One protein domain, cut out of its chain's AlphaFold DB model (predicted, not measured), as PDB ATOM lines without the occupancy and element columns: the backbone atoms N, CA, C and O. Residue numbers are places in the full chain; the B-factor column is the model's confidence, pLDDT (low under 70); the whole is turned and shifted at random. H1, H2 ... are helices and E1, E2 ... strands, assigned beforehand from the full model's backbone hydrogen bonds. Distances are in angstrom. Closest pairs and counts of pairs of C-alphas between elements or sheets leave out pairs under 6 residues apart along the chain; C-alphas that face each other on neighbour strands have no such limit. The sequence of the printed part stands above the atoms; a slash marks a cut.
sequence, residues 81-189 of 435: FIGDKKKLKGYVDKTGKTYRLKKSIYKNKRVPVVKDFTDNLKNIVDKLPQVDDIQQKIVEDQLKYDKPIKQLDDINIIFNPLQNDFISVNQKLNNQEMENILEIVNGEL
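AT A GLANCE: This is residues 81 to 189 of the 435 residues of an uncharacterized protein of viral metagenome (UniProt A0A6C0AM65). A small sheet of three strands, E1, E2 and E3, has helix H1 over one face and helix H2 over the other, and its strand E3 bends sharply. Beyond it comes a second part, the hairpin E4 and E5, with helix H3 packed on its side away from the first sheet; residues 107 to 119, a long stretch with no named element, run from E3 to H1. H2 and H3 lie near the two ends of the longest axis. The printed part has 109 residues, in the order E1 E2 E3 H1 H2 E4 E5 H3, with the antiparallel sheets E1 - E2 - E3 and E4 - E5, and its class is mixed, helices and strands. It is compact, with a radius of gyration of the C-alphas of 14.1 A, and spans 41 by 31 by 22 A.

HOW THE PARTS SIT: E1, residues 81 to 83, E2, residues 87 to 92, and E3, residues 98 to 106, form a meander, each strand the antiparallel neighbour of the one before; E1 and E2 are a hairpin, and so are E2 and E3. N 82 and O 90 are 2.8 A apart, and N 99 and O 91 are 2.9 A apart, both within hydrogen-bond range. E3 bends by 88 degrees at residue 102. H1, residues 120 to 127, is on this sheet at a height of 8.5 A, across the strands, at 88 degrees to E1 on the local plane; its closest C-alpha pair with E3 is Arg 100 and Val 125, 5.6 A. H2, residues 133 to 145, is on the opposite face at a height of 9.7 A, over E3, with the C-alphas of Leu 101 and Gln 136 closest at 6.3 A. H1 and H2 are apart. E4, residues 156 to 160, and E5, residues 165 to 169, are an antiparallel hairpin at 153 degrees, with N 167 and O 158 at 2.8 A; both are apart from E1, E2 and E3. The closest C-alphas of E4 and H3, residues 175 to 187, are those of Asn 160 and Leu 182, 6.8 A; E5 and H3 are near each other. In H1, H2 and H3 every O i to N i+4 pair is within hydrogen-bond range.

IN THESE COORDINATES: E1 begins at C-alpha 81, (7.040, -53.274, 31.303), and is 6.5 A long; E2 is 15.2 A and E3 18.7 A. H1 is 11.3 A long. H2 begins at C-alpha 133, (4.709, -67.612, 40.805), and is 18.0 A long. E4 is 12.5 A and E5 13.4 A. H3, 18.0 A long, ends at C-alpha 187, (11.617, -27.371, 37.347).

THE WHOLE: The two C-alphas farthest apart, those of Asp 133 and Glu 188, are 41.1 A apart. The printed part has no cut. The link from E3 to H1 is long, with 13 residues, and that from H2 to E4 is short, with 10. The mean pLDDT of the printed part is 87.0; residues 162 to 163 and 185 to 189 are under 70.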
ATOM      1  N   PHE A  81       5.959 -52.371  30.964       95.38
ATOM      2  CA  PHE A  81       7.040 -53.274  31.303       95.38
ATOM      3  C   PHE A  81       8.350 -52.514  31.477       95.38
ATOM      4  O   PHE A  81       8.567 -51.471  30.865       95.38
ATOM      5  N   ILE A  82       9.233 -53.076  32.293       95.31
ATOM      6  CA  ILE A  82      10.575 -52.559  32.546       95.31
ATOM      7  C   ILE A  82      11.571 -53.571  31.987       95.31
ATOM      8  O   ILE A  82      11.534 -54.758  32.335       95.31
ATOM      9  N   GLY A  83      12.440 -53.115  31.095       91.31
ATOM     10  CA  GLY A  83      13.440 -53.932  30.420       91.31
ATOM     11  C   GLY A  83      13.696 -53.459  28.996       91.31
ATOM     12  O   GLY A  83      13.274 -52.380  28.592       91.31
ATOM     13  N   ASP A  84      14.350 -54.310  28.215       85.69
ATOM     14  CA  ASP A  84      14.872 -53.941  26.905       85.69
ATOM     15  C   ASP A  84      13.949 -54.417  25.772       85.69
ATOM     16  O   ASP A  84      12.930 -55.096  25.961       85.69
ATOM     17  N   LYS A  85      14.356 -54.145  24.525       79.75
ATOM     18  CA  LYS A  85      13.614 -54.542  23.314       79.75
ATOM     19  C   LYS A  85      13.277 -56.040  23.253       79.75
ATOM     20  O   LYS A  85      12.257 -56.382  22.655       79.75
ATOM     21  N   LYS A  86      14.085 -56.916  23.861       86.94
ATOM     22  CA  LYS A  86      13.910 -58.383  23.817       86.94
ATOM     23  C   LYS A  86      13.550 -59.023  25.159       86.94
ATOM     24  O   LYS A  86      12.963 -60.102  25.162       86.94
ATOM     25  N   LYS A  87      13.899 -58.392  26.283       93.00
ATOM     26  CA  LYS A  87      13.883 -59.028  27.605       93.00
ATOM     27  C   LYS A  87      13.254 -58.110  28.639       93.00
ATOM     28  O   LYS A  87      13.737 -57.006  28.857       93.00
ATOM     29  N   LEU A  88      12.207 -58.593  29.292       94.81
ATOM     30  CA  LEU A  88      11.495 -57.887  30.352       94.81
ATOM     31  C   LEU A  88      11.968 -58.400  31.711       94.81
ATOM     32  O   LEU A  88      12.079 -59.611  31.915       94.81
ATOM     33  N   LYS A  89      12.249 -57.482  32.633       94.69
ATOM     34  CA  LYS A  89      12.723 -57.771  33.994       94.69
ATOM     35  C   LYS A  89      11.720 -57.379  35.076       94.69
ATOM     36  O   LYS A  89      11.770 -57.921  36.173       94.69
ATOM     37  N   GLY A  90      10.824 -56.451  34.771       96.44
ATOM     38  CA  GLY A  90       9.856 -55.929  35.721       96.44
ATOM     39  C   GLY A  90       8.644 -55.335  35.029       96.44
ATOM     40  O   GLY A  90       8.519 -55.373  33.801       96.44
ATOM     41  N   TYR A  91       7.754 -54.772  35.830       96.56
ATOM     42  CA  TYR A  91       6.588 -54.046  35.350       96.56
ATOM     43  C   TYR A  91       6.149 -52.981  36.353       96.56
ATOM     44  O   TYR A  91       6.544 -53.012  37.519       96.56
ATOM     45  N   VAL A  92       5.319 -52.053  35.884       96.75
ATOM     46  CA  VAL A  92       4.655 -51.033  36.698       96.75
ATOM     47  C   VAL A  92       3.142 -51.244  36.670       96.75
ATOM     48  O   VAL A  92       2.569 -51.594  35.629       96.75
ATOM     49  N   ASP A  93       2.498 -51.086  37.824       94.75
ATOM     50  CA  ASP A  93       1.049 -51.216  37.977       94.75
ATOM     51  C   ASP A  93       0.307 -49.875  37.819       94.75
ATOM     52  O   ASP A  93       0.872 -48.863  37.408       94.75
ATOM     53  N   LYS A  94      -0.999 -49.865  38.115       93.25
ATOM     54  CA  LYS A  94      -1.839 -48.663  38.000       93.25
ATOM     55  C   LYS A  94      -1.444 -47.530  38.949       93.25
ATOM     56  O   LYS A  94      -1.769 -46.400  38.644       93.25
ATOM     57  N   THR A  95      -0.786 -47.818  40.064       86.00
ATOM     58  CA  THR A  95      -0.405 -46.818  41.072       86.00
ATOM     59  C   THR A  95       1.003 -46.269  40.854       86.00
ATOM     60  O   THR A  95       1.478 -45.461  41.641       86.00
ATOM     61  N   GLY A  96       1.703 -46.728  39.811       86.12
ATOM     62  CA  GLY A  96       3.124 -46.436  39.645       86.12
ATOM     63  C   GLY A  96       4.027 -47.323  40.502       86.12
ATOM     64  O   GLY A  96       5.220 -47.066  40.594       86.12
ATOM     65  N   LYS A  97       3.511 -48.393  41.119       89.69
ATOM     66  CA  LYS A  97       4.357 -49.308  41.883       89.69
ATOM     67  C   LYS A  97       5.106 -50.249  40.945       89.69
ATOM     68  O   LYS A  97       4.512 -50.893  40.078       89.69
ATOM     69  N   THR A  98       6.415 -50.342  41.149       94.06
ATOM     70  CA  THR A  98       7.320 -51.200  40.383       94.06
ATOM     71  C   THR A  98       7.456 -52.581  41.005       94.06
ATOM     72  O   THR A  98       7.567 -52.719  42.224       94.06
ATOM     73  N   TYR A  99       7.526 -53.599  40.156       96.44
ATOM     74  CA  TYR A  99       7.671 -54.994  40.551       96.44
ATOM     75  C   TYR A  99       8.774 -55.672  39.744       96.44
ATOM     76  O   TYR A  99       8.871 -55.481  38.528       96.44
ATOM     77  N   ARG A 100       9.575 -56.505  40.414       97.31
ATOM     78  CA  ARG A 100      10.586 -57.350  39.776       97.31
ATOM     79  C   ARG A 100       9.998 -58.716  39.452       97.31
ATOM     80  O   ARG A 100       9.491 -59.405  40.335       97.31
ATOM     81  N   LEU A 101      10.106 -59.129  38.194       96.88
ATOM     82  CA  LEU A 101       9.697 -60.464  37.770       96.88
ATOM     83  C   LEU A 101      10.604 -61.524  38.398       96.88
ATOM     84  O   LEU A 101      11.820 -61.339  38.490       96.88
ATOM     85  N   LYS A 102      10.017 -62.662  38.774       96.06
ATOM     86  CA  LYS A 102      10.764 -63.821  39.277       96.06
ATOM     87  C   LYS A 102      11.708 -64.364  38.213       96.06
ATOM     88  O   LYS A 102      12.866 -64.674  38.478       96.06
ATOM     89  N   LYS A 103      11.207 -64.448  36.979       94.62
ATOM     90  CA  LYS A 103      11.973 -64.845  35.798       94.62
ATOM     91  C   LYS A 103      11.796 -63.796  34.716       94.62
ATOM     92  O   LYS A 103      10.685 -63.334  34.459       94.62
ATOM     93  N   SER A 104      12.899 -63.422  34.071       94.69
ATOM     94  CA  SER A 104      12.824 -62.511  32.932       94.69
ATOM     95  C   SER A 104      12.012 -63.136  31.802       94.69
ATOM     96  O   SER A 104      12.207 -64.306  31.475       94.69
ATOM     97  N   ILE A 105      11.159 -62.336  31.170       93.69
ATOM     98  CA  ILE A 105      10.308 -62.789  30.070       93.69
ATOM     99  C   ILE A 105      10.922 -62.328  28.749       93.69
ATOM    100  O   ILE A 105      11.148 -61.132  28.540       93.69
ATOM    101  N   TYR A 106      11.190 -63.270  27.849       91.25
ATOM    102  CA  TYR A 106      11.614 -62.966  26.484       91.25
ATOM    103  C   TYR A 106      10.386 -62.709  25.617       91.25
ATOM    104  O   TYR A 106       9.454 -63.513  25.590       91.25
ATOM    105  N   LYS A 107      10.366 -61.564  24.929       84.62
ATOM    106  CA  LYS A 107       9.206 -61.132  24.143       84.62
ATOM    107  C   LYS A 107       9.479 -61.189  22.647       84.62
ATOM    108  O   LYS A 107      10.485 -60.674  22.169       84.62
ATOM    109  N   ASN A 108       8.496 -61.708  21.917       82.81
ATOM    110  CA  ASN A 108       8.506 -61.769  20.451       82.81
ATOM    111  C   ASN A 108       7.649 -60.662  19.813       82.81
ATOM    112  O   ASN A 108       7.605 -60.535  18.594       82.81
ATOM    113  N   LYS A 109       6.961 -59.852  20.630       86.12
ATOM    114  CA  LYS A 109       6.126 -58.730  20.183       86.12
ATOM    115  C   LYS A 109       6.507 -57.421  20.869       86.12
ATOM    116  O   LYS A 109       7.135 -57.401  21.934       86.12
ATOM    117  N   ARG A 110       6.130 -56.304  20.244       88.25
ATOM    118  CA  ARG A 110       6.254 -54.978  20.857       88.25
ATOM    119  C   ARG A 110       5.222 -54.830  21.985       88.25
ATOM    120  O   ARG A 110       4.122 -55.369  21.897       88.25
ATOM    121  N   VAL A 111       5.609 -54.133  23.049       91.00
ATOM    122  CA  VAL A 111       4.803 -53.894  24.257       91.00
ATOM    123  C   VAL A 111       5.079 -52.482  24.771       91.00
ATOM    124  O   VAL A 111       6.139 -51.951  24.431       91.00
ATOM    125  N   PRO A 112       4.191 -51.888  25.588       92.50
ATOM    126  CA  PRO A 112       4.486 -50.650  26.294       92.50
ATOM    127  C   PRO A 112       5.653 -50.886  27.253       92.50
ATOM    128  O   PRO A 112       5.555 -51.705  28.171       92.50
ATOM    129  N   VAL A 113       6.768 -50.209  27.006       93.94
ATOM    130  CA  VAL A 113       7.964 -50.246  27.851       93.94
ATOM    131  C   VAL A 113       8.156 -48.855  28.433       93.94
ATOM    132  O   VAL A 113       7.994 -47.870  27.709       93.94
ATOM    133  N   VAL A 114       8.477 -48.787  29.723       94.75
ATOM    134  CA  VAL A 114       8.787 -47.525  30.398       94.75
ATOM    135  C   VAL A 114       9.990 -46.857  29.728       94.75
ATOM    136  O   VAL A 114      10.971 -47.522  29.396       94.75
ATOM    137  N   LYS A 115       9.901 -45.545  29.523       93.19
ATOM    138  CA  LYS A 115      10.988 -44.703  29.031       93.19
ATOM    139  C   LYS A 115      11.800 -44.223  30.224       93.19
ATOM    140  O   LYS A 115      11.275 -43.506  31.069       93.19
ATOM    141  N   ASP A 116      13.049 -44.654  30.295       88.81
ATOM    142  CA  ASP A 116      14.011 -44.222  31.301       88.81
ATOM    143  C   ASP A 116      15.193 -43.587  30.572       88.81
ATOM    144  O   ASP A 116      15.846 -44.248  29.768       88.81
ATOM    145  N   PHE A 117      15.412 -42.298  30.816       83.75
ATOM    146  CA  PHE A 117      16.491 -41.517  30.207       83.75
ATOM    147  C   PHE A 117      17.775 -41.541  31.045       83.75
ATOM    148  O   PHE A 117      18.801 -41.032  30.613       83.75
ATOM    149  N   THR A 118      17.722 -42.134  32.241       77.31
ATOM    150  CA  THR A 118      18.841 -42.176  33.193       77.31
ATOM    151  C   THR A 118      19.395 -43.578  33.422       77.31
ATOM    152  O   THR A 118      20.355 -43.737  34.165       77.31
ATOM    153  N   ASP A 119      18.760 -44.600  32.839       78.19
ATOM    154  CA  ASP A 119      19.036 -46.026  33.064       78.19
ATOM    155  C   ASP A 119      19.000 -46.474  34.549       78.19
ATOM    156  O   ASP A 119      19.370 -47.604  34.894       78.19
ATOM    157  N   ASN A 120      18.481 -45.630  35.448       79.12
ATOM    158  CA  ASN A 120      18.410 -45.878  36.886       79.12
ATOM    159  C   ASN A 120      17.303 -46.864  37.273       79.12
ATOM    160  O   ASN A 120      17.428 -47.599  38.260       79.12
ATOM    161  N   LEU A 121      16.217 -46.933  36.501       84.06
ATOM    162  CA  LEU A 121      15.056 -47.763  36.813       84.06
ATOM    163  C   LEU A 121      15.418 -49.247  36.850       84.06
ATOM    164  O   LEU A 121      14.895 -50.008  37.665       84.06
ATOM    165  N   LYS A 122      16.352 -49.672  35.996       83.94
ATOM    166  CA  LYS A 122      16.857 -51.048  35.982       83.94
ATOM    167  C   LYS A 122      17.532 -51.408  37.306       83.94
ATOM    168  O   LYS A 122      17.246 -52.473  37.856       83.94
ATOM    169  N   ASN A 123      18.358 -50.507  37.837       82.69
ATOM    170  CA  ASN A 123      19.049 -50.685  39.114       82.69
ATOM    171  C   ASN A 123      18.060 -50.723  40.285       82.69
ATOM    172  O   ASN A 123      18.226 -51.520  41.209       82.69
ATOM    173  N   ILE A 124      17.004 -49.904  40.229       83.56
ATOM    174  CA  ILE A 124      15.917 -49.920  41.218       83.56
ATOM    175  C   ILE A 124      15.208 -51.276  41.191       83.56
ATOM    176  O   ILE A 124      15.077 -51.923  42.229       83.56
ATOM    177  N   VAL A 125      14.804 -51.751  40.011       90.50
ATOM    178  CA  VAL A 125      14.079 -53.022  39.869       90.50
ATOM    179  C   VAL A 125      14.922 -54.220  40.292       90.50
ATOM    180  O   VAL A 125      14.400 -55.118  40.948       90.50
ATOM    181  N   ASP A 126      16.214 -54.248  39.966       88.62
ATOM    182  CA  ASP A 126      17.097 -55.362  40.332       88.62
ATOM    183  C   ASP A 126      17.292 -55.484  41.867       88.62
ATOM    184  O   ASP A 126      17.616 -56.574  42.346       88.62
ATOM    185  N   LYS A 127      17.017 -54.425  42.647       90.50
ATOM    186  CA  LYS A 127      17.039 -54.430  44.127       90.50
ATOM    187  C   LYS A 127      15.711 -54.853  44.774       90.50
ATOM    188  O   LYS A 127      15.682 -55.129  45.969       90.50
ATOM    189  N   LEU A 128      14.613 -54.914  44.019       91.38
ATOM    190  CA  LEU A 128      13.299 -55.268  44.563       91.38
ATOM    191  C   LEU A 128      13.160 -56.780  44.816       91.38
ATOM    192  O   LEU A 128      13.768 -57.589  44.097       91.38
ATOM    193  N   PRO A 129      12.312 -57.182  45.785       94.88
ATOM    194  CA  PRO A 129      11.931 -58.576  45.945       94.88
ATOM    195  C   PRO A 129      11.220 -59.071  44.685       94.88
ATOM    196  O   PRO A 129      10.441 -58.350  44.051       94.88
ATOM    197  N   GLN A 130      11.508 -60.315  44.316       96.62
ATOM    198  CA  GLN A 130      10.836 -60.967  43.202       96.62
ATOM    199  C   GLN A 130       9.375 -61.245  43.552       96.62
ATOM    200  O   GLN A 130       9.051 -61.596  44.687       96.62
ATOM    201  N   VAL A 131       8.499 -61.106  42.561       96.44
ATOM    202  CA  VAL A 131       7.103 -61.534  42.686       96.44
ATOM    203  C   VAL A 131       6.991 -63.054  42.838       96.44
ATOM    204  O   VAL A 131       7.897 -63.805  42.470       96.44
ATOM    205  N   ASP A 132       5.861 -63.514  43.365       96.62
ATOM    206  CA  ASP A 132       5.548 -64.940  43.449       96.62
ATOM    207  C   ASP A 132       5.196 -65.553  42.073       96.62
ATOM    208  O   ASP A 132       5.072 -64.864  41.054       96.62
ATOM    209  N   ASP A 133       5.039 -66.879  42.035       96.50
ATOM    210  CA  ASP A 133       4.709 -67.612  40.805       96.50
ATOM    211  C   ASP A 133       3.310 -67.282  40.262       96.50
ATOM    212  O   ASP A 133       3.081 -67.357  39.051       96.50
ATOM    213  N   ILE A 134       2.373 -66.891  41.132       96.19
ATOM    214  CA  ILE A 134       0.999 -66.554  40.742       96.19
ATOM    215  C   ILE A 134       1.008 -65.238  39.962       96.19
ATOM    216  O   ILE A 134       0.473 -65.164  38.856       96.19
ATOM    217  N   GLN A 135       1.662 -64.211  40.503       95.44
ATOM    218  CA  GLN A 135       1.834 -62.917  39.855       95.44
ATOM    219  C   GLN A 135       2.659 -63.039  38.575       95.44
ATOM    220  O   GLN A 135       2.271 -62.470  37.556       95.44
ATOM    221  N   GLN A 136       3.742 -63.823  38.584       96.81
ATOM    222  CA  GLN A 136       4.521 -64.105  37.375       96.81
ATOM    223  C   GLN A 136       3.617 -64.646  36.254       96.81
ATOM    224  O   GLN A 136       3.639 -64.121  35.139       96.81
ATOM    225  N   LYS A 137       2.771 -65.637  36.562       95.69
ATOM    226  CA  LYS A 137       1.844 -66.233  35.592       95.69
ATOM    227  C   LYS A 137       0.790 -65.241  35.097       95.69
ATOM    228  O   LYS A 137       0.528 -65.188  33.900       95.69
ATOM    229  N   ILE A 138       0.235 -64.404  35.979       94.62
ATOM    230  CA  ILE A 138      -0.718 -63.344  35.598       94.62
ATOM    231  C   ILE A 138      -0.089 -62.384  34.580       94.62
ATOM    232  O   ILE A 138      -0.730 -62.008  33.594       94.62
ATOM    233  N   VAL A 139       1.170 -61.996  34.797       95.06
ATOM    234  CA  VAL A 139       1.896 -61.096  33.895       95.06
ATOM    235  C   VAL A 139       2.181 -61.770  32.552       95.06
ATOM    236  O   VAL A 139       1.981 -61.154  31.502       95.06
ATOM    237  N   GLU A 140       2.611 -63.032  32.566       94.69
ATOM    238  CA  GLU A 140       2.838 -63.828  31.355       94.69
ATOM    239  C   GLU A 140       1.552 -64.009  30.538       94.69
ATOM    240  O   GLU A 140       1.571 -63.829  29.318       94.69
ATOM    241  N   ASP A 141       0.423 -64.280  31.194       93.50
ATOM    242  CA  ASP A 141      -0.881 -64.433  30.547       93.50
ATOM    243  C   ASP A 141      -1.372 -63.109  29.943       93.50
ATOM    244  O   ASP A 141      -1.805 -63.085  28.786       93.50
ATOM    245  N   GLN A 142      -1.250 -61.986  30.665       93.06
ATOM    246  CA  GLN A 142      -1.564 -60.661  30.113       93.06
ATOM    247  C   GLN A 142      -0.692 -60.374  28.884       93.06
ATOM    248  O   GLN A 142      -1.195 -59.942  27.843       93.06
ATOM    249  N   LEU A 143       0.610 -60.657  28.976       91.38
ATOM    250  CA  LEU A 143       1.531 -60.476  27.867       91.38
ATOM    251  C   LEU A 143       1.162 -61.372  26.684       91.38
ATOM    252  O   LEU A 143       1.239 -60.911  25.550       91.38
ATOM    253  N   LYS A 144       0.774 -62.628  26.899       90.12
ATOM    254  CA  LYS A 144       0.485 -63.582  25.823       90.12
ATOM    255  C   LYS A 144      -0.833 -63.267  25.123       90.12
ATOM    256  O   LYS A 144      -0.849 -63.133  23.898       90.12
ATOM    257  N   TYR A 145      -1.907 -63.107  25.890       89.69
ATOM    258  CA  TYR A 145      -3.269 -63.095  25.357       89.69
ATOM    259  C   TYR A 145      -3.830 -61.697  25.103       89.69
ATOM    260  O   TYR A 145      -4.708 -61.555  24.250       89.69
ATOM    261  N   ASP A 146      -3.340 -60.663  25.791       87.25
ATOM    262  CA  ASP A 146      -3.910 -59.326  25.654       87.25
ATOM    263  C   ASP A 146      -3.213 -58.467  24.585       87.25
ATOM    264  O   ASP A 146      -2.070 -58.708  24.158       87.25
ATOM    265  N   LYS A 147      -3.943 -57.447  24.128       87.94
ATOM    266  CA  LYS A 147      -3.506 -56.466  23.136       87.94
ATOM    267  C   LYS A 147      -3.555 -55.051  23.728       87.94
ATOM    268  O   LYS A 147      -4.491 -54.740  24.473       87.94
ATOM    269  N   PRO A 148      -2.582 -54.188  23.386       90.12
ATOM    270  CA  PRO A 148      -2.628 -52.784  23.763       90.12
ATOM    271  C   PRO A 148      -3.919 -52.098  23.290       90.12
ATOM    272  O   PRO A 148      -4.455 -52.438  22.233       90.12
ATOM    273  N   ILE A 149      -4.427 -51.146  24.077       89.62
ATOM    274  CA  ILE A 149      -5.656 -50.390  23.766       89.62
ATOM    275  C   ILE A 149      -5.416 -49.375  22.640       89.62
ATOM    276  O   ILE A 149      -6.315 -49.131  21.840       89.62
ATOM    277  N   LYS A 150      -4.211 -48.800  22.582       87.44
ATOM    278  CA  LYS A 150      -3.770 -47.830  21.571       87.44
ATOM    279  C   LYS A 150      -2.563 -48.360  20.800       87.44
ATOM    280  O   LYS A 150      -2.004 -49.402  21.163       87.44
ATOM    281  N   GLN A 151      -2.144 -47.640  19.758       87.81
ATOM    282  CA  GLN A 151      -0.844 -47.902  19.151       87.81
ATOM    283  C   GLN A 151       0.256 -47.655  20.183       87.81
ATOM    284  O   GLN A 151       0.132 -46.801  21.056       87.81
ATOM    285  N   LEU A 152       1.328 -48.439  20.109       86.38
ATOM    286  CA  LEU A 152       2.389 -48.393  21.118       86.38
ATOM    287  C   LEU A 152       3.132 -47.059  21.140       86.38
ATOM    288  O   LEU A 152       3.621 -46.674  22.194       86.38
ATOM    289  N   ASP A 153       3.185 -46.363  20.006       85.44
ATOM    290  CA  ASP A 153       3.846 -45.063  19.890       85.44
ATOM    291  C   ASP A 153       3.049 -43.948  20.600       85.44
ATOM    292  O   ASP A 153       3.626 -42.936  20.989       85.44
ATOM    293  N   ASP A 154       1.750 -44.170  20.845       87.06
ATOM    294  CA  ASP A 154       0.859 -43.252  21.573       87.06
ATOM    295  C   ASP A 154       0.822 -43.528  23.088       87.06
ATOM    296  O   ASP A 154       0.106 -42.851  23.831       87.06
ATOM    297  N   ILE A 155       1.514 -44.578  23.549       89.88
ATOM    298  CA  ILE A 155       1.559 -44.987  24.956       89.88
ATOM    299  C   ILE A 155       2.948 -44.669  25.499       89.88
ATOM    300  O   ILE A 155       3.866 -45.487  25.409       89.88
ATOM    301  N   ASN A 156       3.082 -43.495  26.111       91.69
ATOM    302  CA  ASN A 156       4.329 -43.050  26.713       91.69
ATOM    303  C   ASN A 156       4.197 -43.071  28.238       91.69
ATOM    304  O   ASN A 156       3.334 -42.419  28.815       91.69
ATOM    305  N   ILE A 157       5.027 -43.878  28.899       93.44
ATOM    306  CA  ILE A 157       5.150 -43.902  30.361       93.44
ATOM    307  C   ILE A 157       6.607 -43.586  30.659       93.44
ATOM    308  O   ILE A 157       7.480 -44.401  30.369       93.44
ATOM    309  N   ILE A 158       6.847 -42.388  31.174       92.94
ATOM    310  CA  ILE A 158       8.172 -41.827  31.418       92.94
ATOM    311  C   ILE A 158       8.493 -42.006  32.897       92.94
ATOM    312  O   ILE A 158       7.657 -41.701  33.744       92.94
ATOM    313  N   PHE A 159       9.672 -42.527  33.212       90.94
ATOM    314  CA  PHE A 159      10.160 -42.608  34.583       90.94
ATOM    315  C   PHE A 159      10.804 -41.281  34.991       90.94
ATOM    316  O   PHE A 159      11.681 -40.783  34.286       90.94
ATOM    317  N   ASN A 160      10.380 -40.730  36.127       79.81
ATOM    318  CA  ASN A 160      11.000 -39.560  36.733       79.81
ATOM    319  C   ASN A 160      11.878 -39.997  37.921       79.81
ATOM    320  O   ASN A 160      11.350 -40.343  38.985       79.81
ATOM    321  N   PRO A 161      13.213 -39.970  37.782       70.44
ATOM    322  CA  PRO A 161      14.117 -40.431  38.832       70.44
ATOM    323  C   PRO A 161      14.113 -39.528  40.072       70.44
ATOM    324  O   PRO A 161      14.321 -40.039  41.170       70.44
ATOM    325  N   LEU A 162      13.834 -38.223  39.933       63.56
ATOM    326  CA  LEU A 162      13.880 -37.277  41.059       63.56
ATOM    327  C   LEU A 162      12.777 -37.533  42.085       63.56
ATOM    328  O   LEU A 162      13.004 -37.452  43.289       63.56
ATOM    329  N   GLN A 163      11.578 -37.859  41.608       63.59
ATOM    330  CA  GLN A 163      10.436 -38.177  42.466       63.59
ATOM    331  C   GLN A 163      10.212 -39.680  42.641       63.59
ATOM    332  O   GLN A 163       9.351 -40.082  43.426       63.59
ATOM    333  N   ASN A 164      10.981 -40.503  41.921       70.44
ATOM    334  CA  ASN A 164      10.794 -41.947  41.822       70.44
ATOM    335  C   ASN A 164       9.339 -42.313  41.474       70.44
ATOM    336  O   ASN A 164       8.692 -43.110  42.158       70.44
ATOM    337  N   ASP A 165       8.817 -41.693  40.417       78.88
ATOM    338  CA  ASP A 165       7.451 -41.889  39.944       78.88
ATOM    339  C   ASP A 165       7.368 -41.949  38.415       78.88
ATOM    340  O   ASP A 165       8.383 -42.037  37.717       78.88
ATOM    341  N   PHE A 166       6.144 -42.014  37.890       87.69
ATOM    342  CA  PHE A 166       5.891 -42.189  36.467       87.69
ATOM    343  C   PHE A 166       4.941 -41.128  35.939       87.69
ATOM    344  O   PHE A 166       3.898 -40.856  36.531       87.69
ATOM    345  N   ILE A 167       5.257 -40.606  34.762       86.94
ATOM    346  CA  ILE A 167       4.433 -39.648  34.036       86.94
ATOM    347  C   ILE A 167       3.850 -40.370  32.827       86.94
ATOM    348  O   ILE A 167       4.576 -40.844  31.949       86.94
ATOM    349  N   SER A 168       2.526 -40.492  32.784       88.12
ATOM    350  CA  SER A 168       1.834 -41.129  31.666       88.12
ATOM    351  C   SER A 168       1.332 -40.094  30.670       88.12
ATOM    352  O   SER A 168       0.547 -39.220  31.035       88.12
ATOM    353  N   VAL A 169       1.713 -40.252  29.407       85.31
ATOM    354  CA  VAL A 169       1.334 -39.369  28.309       85.31
ATOM    355  C   VAL A 169       0.701 -40.188  27.190       85.31
ATOM    356  O   VAL A 169       1.219 -41.213  26.750       85.31
ATOM    357  N   ASN A 170      -0.479 -39.745  26.767       78.12
ATOM    358  CA  ASN A 170      -1.411 -40.501  25.931       78.12
ATOM    359  C   ASN A 170      -1.436 -40.022  24.470       78.12
ATOM    360  O   ASN A 170      -2.483 -40.108  23.819       78.12
ATOM    361  N   GLN A 171      -0.296 -39.527  23.995       83.00
ATOM    362  CA  GLN A 171      -0.055 -39.001  22.654       83.00
ATOM    363  C   GLN A 171       1.327 -39.436  22.171       83.00
ATOM    364  O   GLN A 171       2.178 -39.818  22.979       83.00
ATOM    365  N   LYS A 172       1.542 -39.368  20.859       87.62
ATOM    366  CA  LYS A 172       2.837 -39.644  20.245       87.62
ATOM    367  C   LYS A 172       3.836 -38.552  20.619       87.62
ATOM    368  O   LYS A 172       3.562 -37.386  20.371       87.62
ATOM    369  N   LEU A 173       4.978 -38.952  21.171       87.94
ATOM    370  CA  LEU A 173       6.065 -38.057  21.563       87.94
ATOM    371  C   LEU A 173       7.406 -38.562  21.035       87.94
ATOM    372  O   LEU A 173       7.647 -39.772  20.955       87.94
ATOM    373  N   ASN A 174       8.289 -37.629  20.707       90.19
ATOM    374  CA  ASN A 174       9.703 -37.885  20.475       90.19
ATOM    375  C   ASN A 174      10.507 -37.790  21.791       90.19
ATOM    376  O   ASN A 174       9.982 -37.408  22.837       90.19
ATOM    377  N   ASN A 175      11.787 -38.177  21.760       88.69
ATOM    378  CA  ASN A 175      12.630 -38.188  22.962       88.69
ATOM    379  C   ASN A 175      12.824 -36.796  23.575       88.69
ATOM    380  O   ASN A 175      12.739 -36.668  24.790       88.69
ATOM    381  N   GLN A 176      13.000 -35.766  22.749       89.75
ATOM    382  CA  GLN A 176      13.224 -34.400  23.215       89.75
ATOM    383  C   GLN A 176      11.970 -33.807  23.874       89.75
ATOM    384  O   GLN A 176      12.055 -33.136  24.894       89.75
ATOM    385  N   GLU A 177      10.781 -34.112  23.352       89.25
ATOM    386  CA  GLU A 177       9.517 -33.740  23.994       89.25
ATOM    387  C   GLU A 177       9.354 -34.421  25.359       89.25
ATOM    388  O   GLU A 177       8.874 -33.802  26.304       89.25
ATOM    389  N   MET A 178       9.772 -35.684  25.487       88.50
ATOM    390  CA  MET A 178       9.732 -36.406  26.763       88.50
ATOM    391  C   MET A 178      10.731 -35.849  27.790       88.50
ATOM    392  O   MET A 178      10.390 -35.766  28.969       88.50
ATOM    393  N   GLU A 179      11.925 -35.442  27.355       85.50
ATOM    394  CA  GLU A 179      12.916 -34.753  28.196       85.50
ATOM    395  C   GLU A 179      12.390 -33.391  28.670       85.50
ATOM    396  O   GLU A 179      12.384 -33.130  29.871       85.50
ATOM    397  N   ASN A 180      11.814 -32.587  27.771       84.38
ATOM    398  CA  ASN A 180      11.189 -31.309  28.130       84.38
ATOM    399  C   ASN A 180      10.057 -31.485  29.157       84.38
ATOM    400  O   ASN A 180       9.895 -30.663  30.055       84.38
ATOM    401  N   ILE A 181       9.262 -32.558  29.058       81.00
ATOM    402  CA  ILE A 181       8.225 -32.864  30.057       81.00
ATOM    403  C   ILE A 181       8.854 -33.131  31.428       81.00
ATOM    404  O   ILE A 181       8.341 -32.635  32.430       81.00
ATOM    405  N   LEU A 182       9.951 -33.892  31.486       75.81
ATOM    406  CA  LEU A 182      10.677 -34.115  32.737       75.81
ATOM    407  C   LEU A 182      11.233 -32.806  33.299       75.81
ATOM    408  O   LEU A 182      11.111 -32.580  34.500       75.81
ATOM    409  N   GLU A 183      11.787 -31.932  32.458       75.00
ATOM    410  CA  GLU A 183      12.261 -30.610  32.878       75.00
ATOM    411  C   GLU A 183      11.132 -29.738  33.426       75.00
ATOM    412  O   GLU A 183      11.291 -29.154  34.491       75.00
ATOM    413  N   ILE A 184       9.974 -29.687  32.763       70.12
ATOM    414  CA  ILE A 184       8.812 -28.920  33.236       70.12
ATOM    415  C   ILE A 184       8.313 -29.468  34.576       70.12
ATOM    416  O   ILE A 184       8.086 -28.705  35.515       70.12
ATOM    417  N   VAL A 185       8.151 -30.791  34.685       64.56
ATOM    418  CA  VAL A 185       7.669 -31.427  35.921       64.56
ATOM    419  C   VAL A 185       8.655 -31.211  37.067       64.56
ATOM    420  O   VAL A 185       8.231 -30.957  38.193       64.56
ATOM    421  N   ASN A 186       9.958 -31.266  36.792       63.09
ATOM    422  CA  ASN A 186      10.996 -31.149  37.812       63.09
ATOM    423  C   ASN A 186      11.413 -29.710  38.130       63.09
ATOM    424  O   ASN A 186      11.806 -29.433  39.265       63.09
ATOM    425  N   GLY A 187      11.282 -28.786  37.183       54.41
ATOM    426  CA  GLY A 187      11.617 -27.371  37.347       54.41
ATOM    427  C   GLY A 187      10.739 -26.657  38.375       54.41
ATOM    428  O   GLY A 187      11.176 -25.687  38.985       54.41
ATOM    429  N   GLU A 188       9.534 -27.174  38.626       50.22
ATOM    430  CA  GLU A 188       8.633 -26.696  39.684       50.22
ATOM    431  C   GLU A 188       8.904 -27.352  41.055       50.22
ATOM    432  O   GLU A 188       8.424 -26.885  42.090       50.22
ATOM    433  N   LEU A 189       9.664 -28.454  41.089       45.59
ATOM    434  CA  LEU A 189       9.973 -29.211  42.309       45.59
ATOM    435  C   LEU A 189      11.292 -28.790  42.941       45.59
ATOM    436  O   LEU A 189      11.429 -28.823  44.165       45.59
TER     437      LEU A 189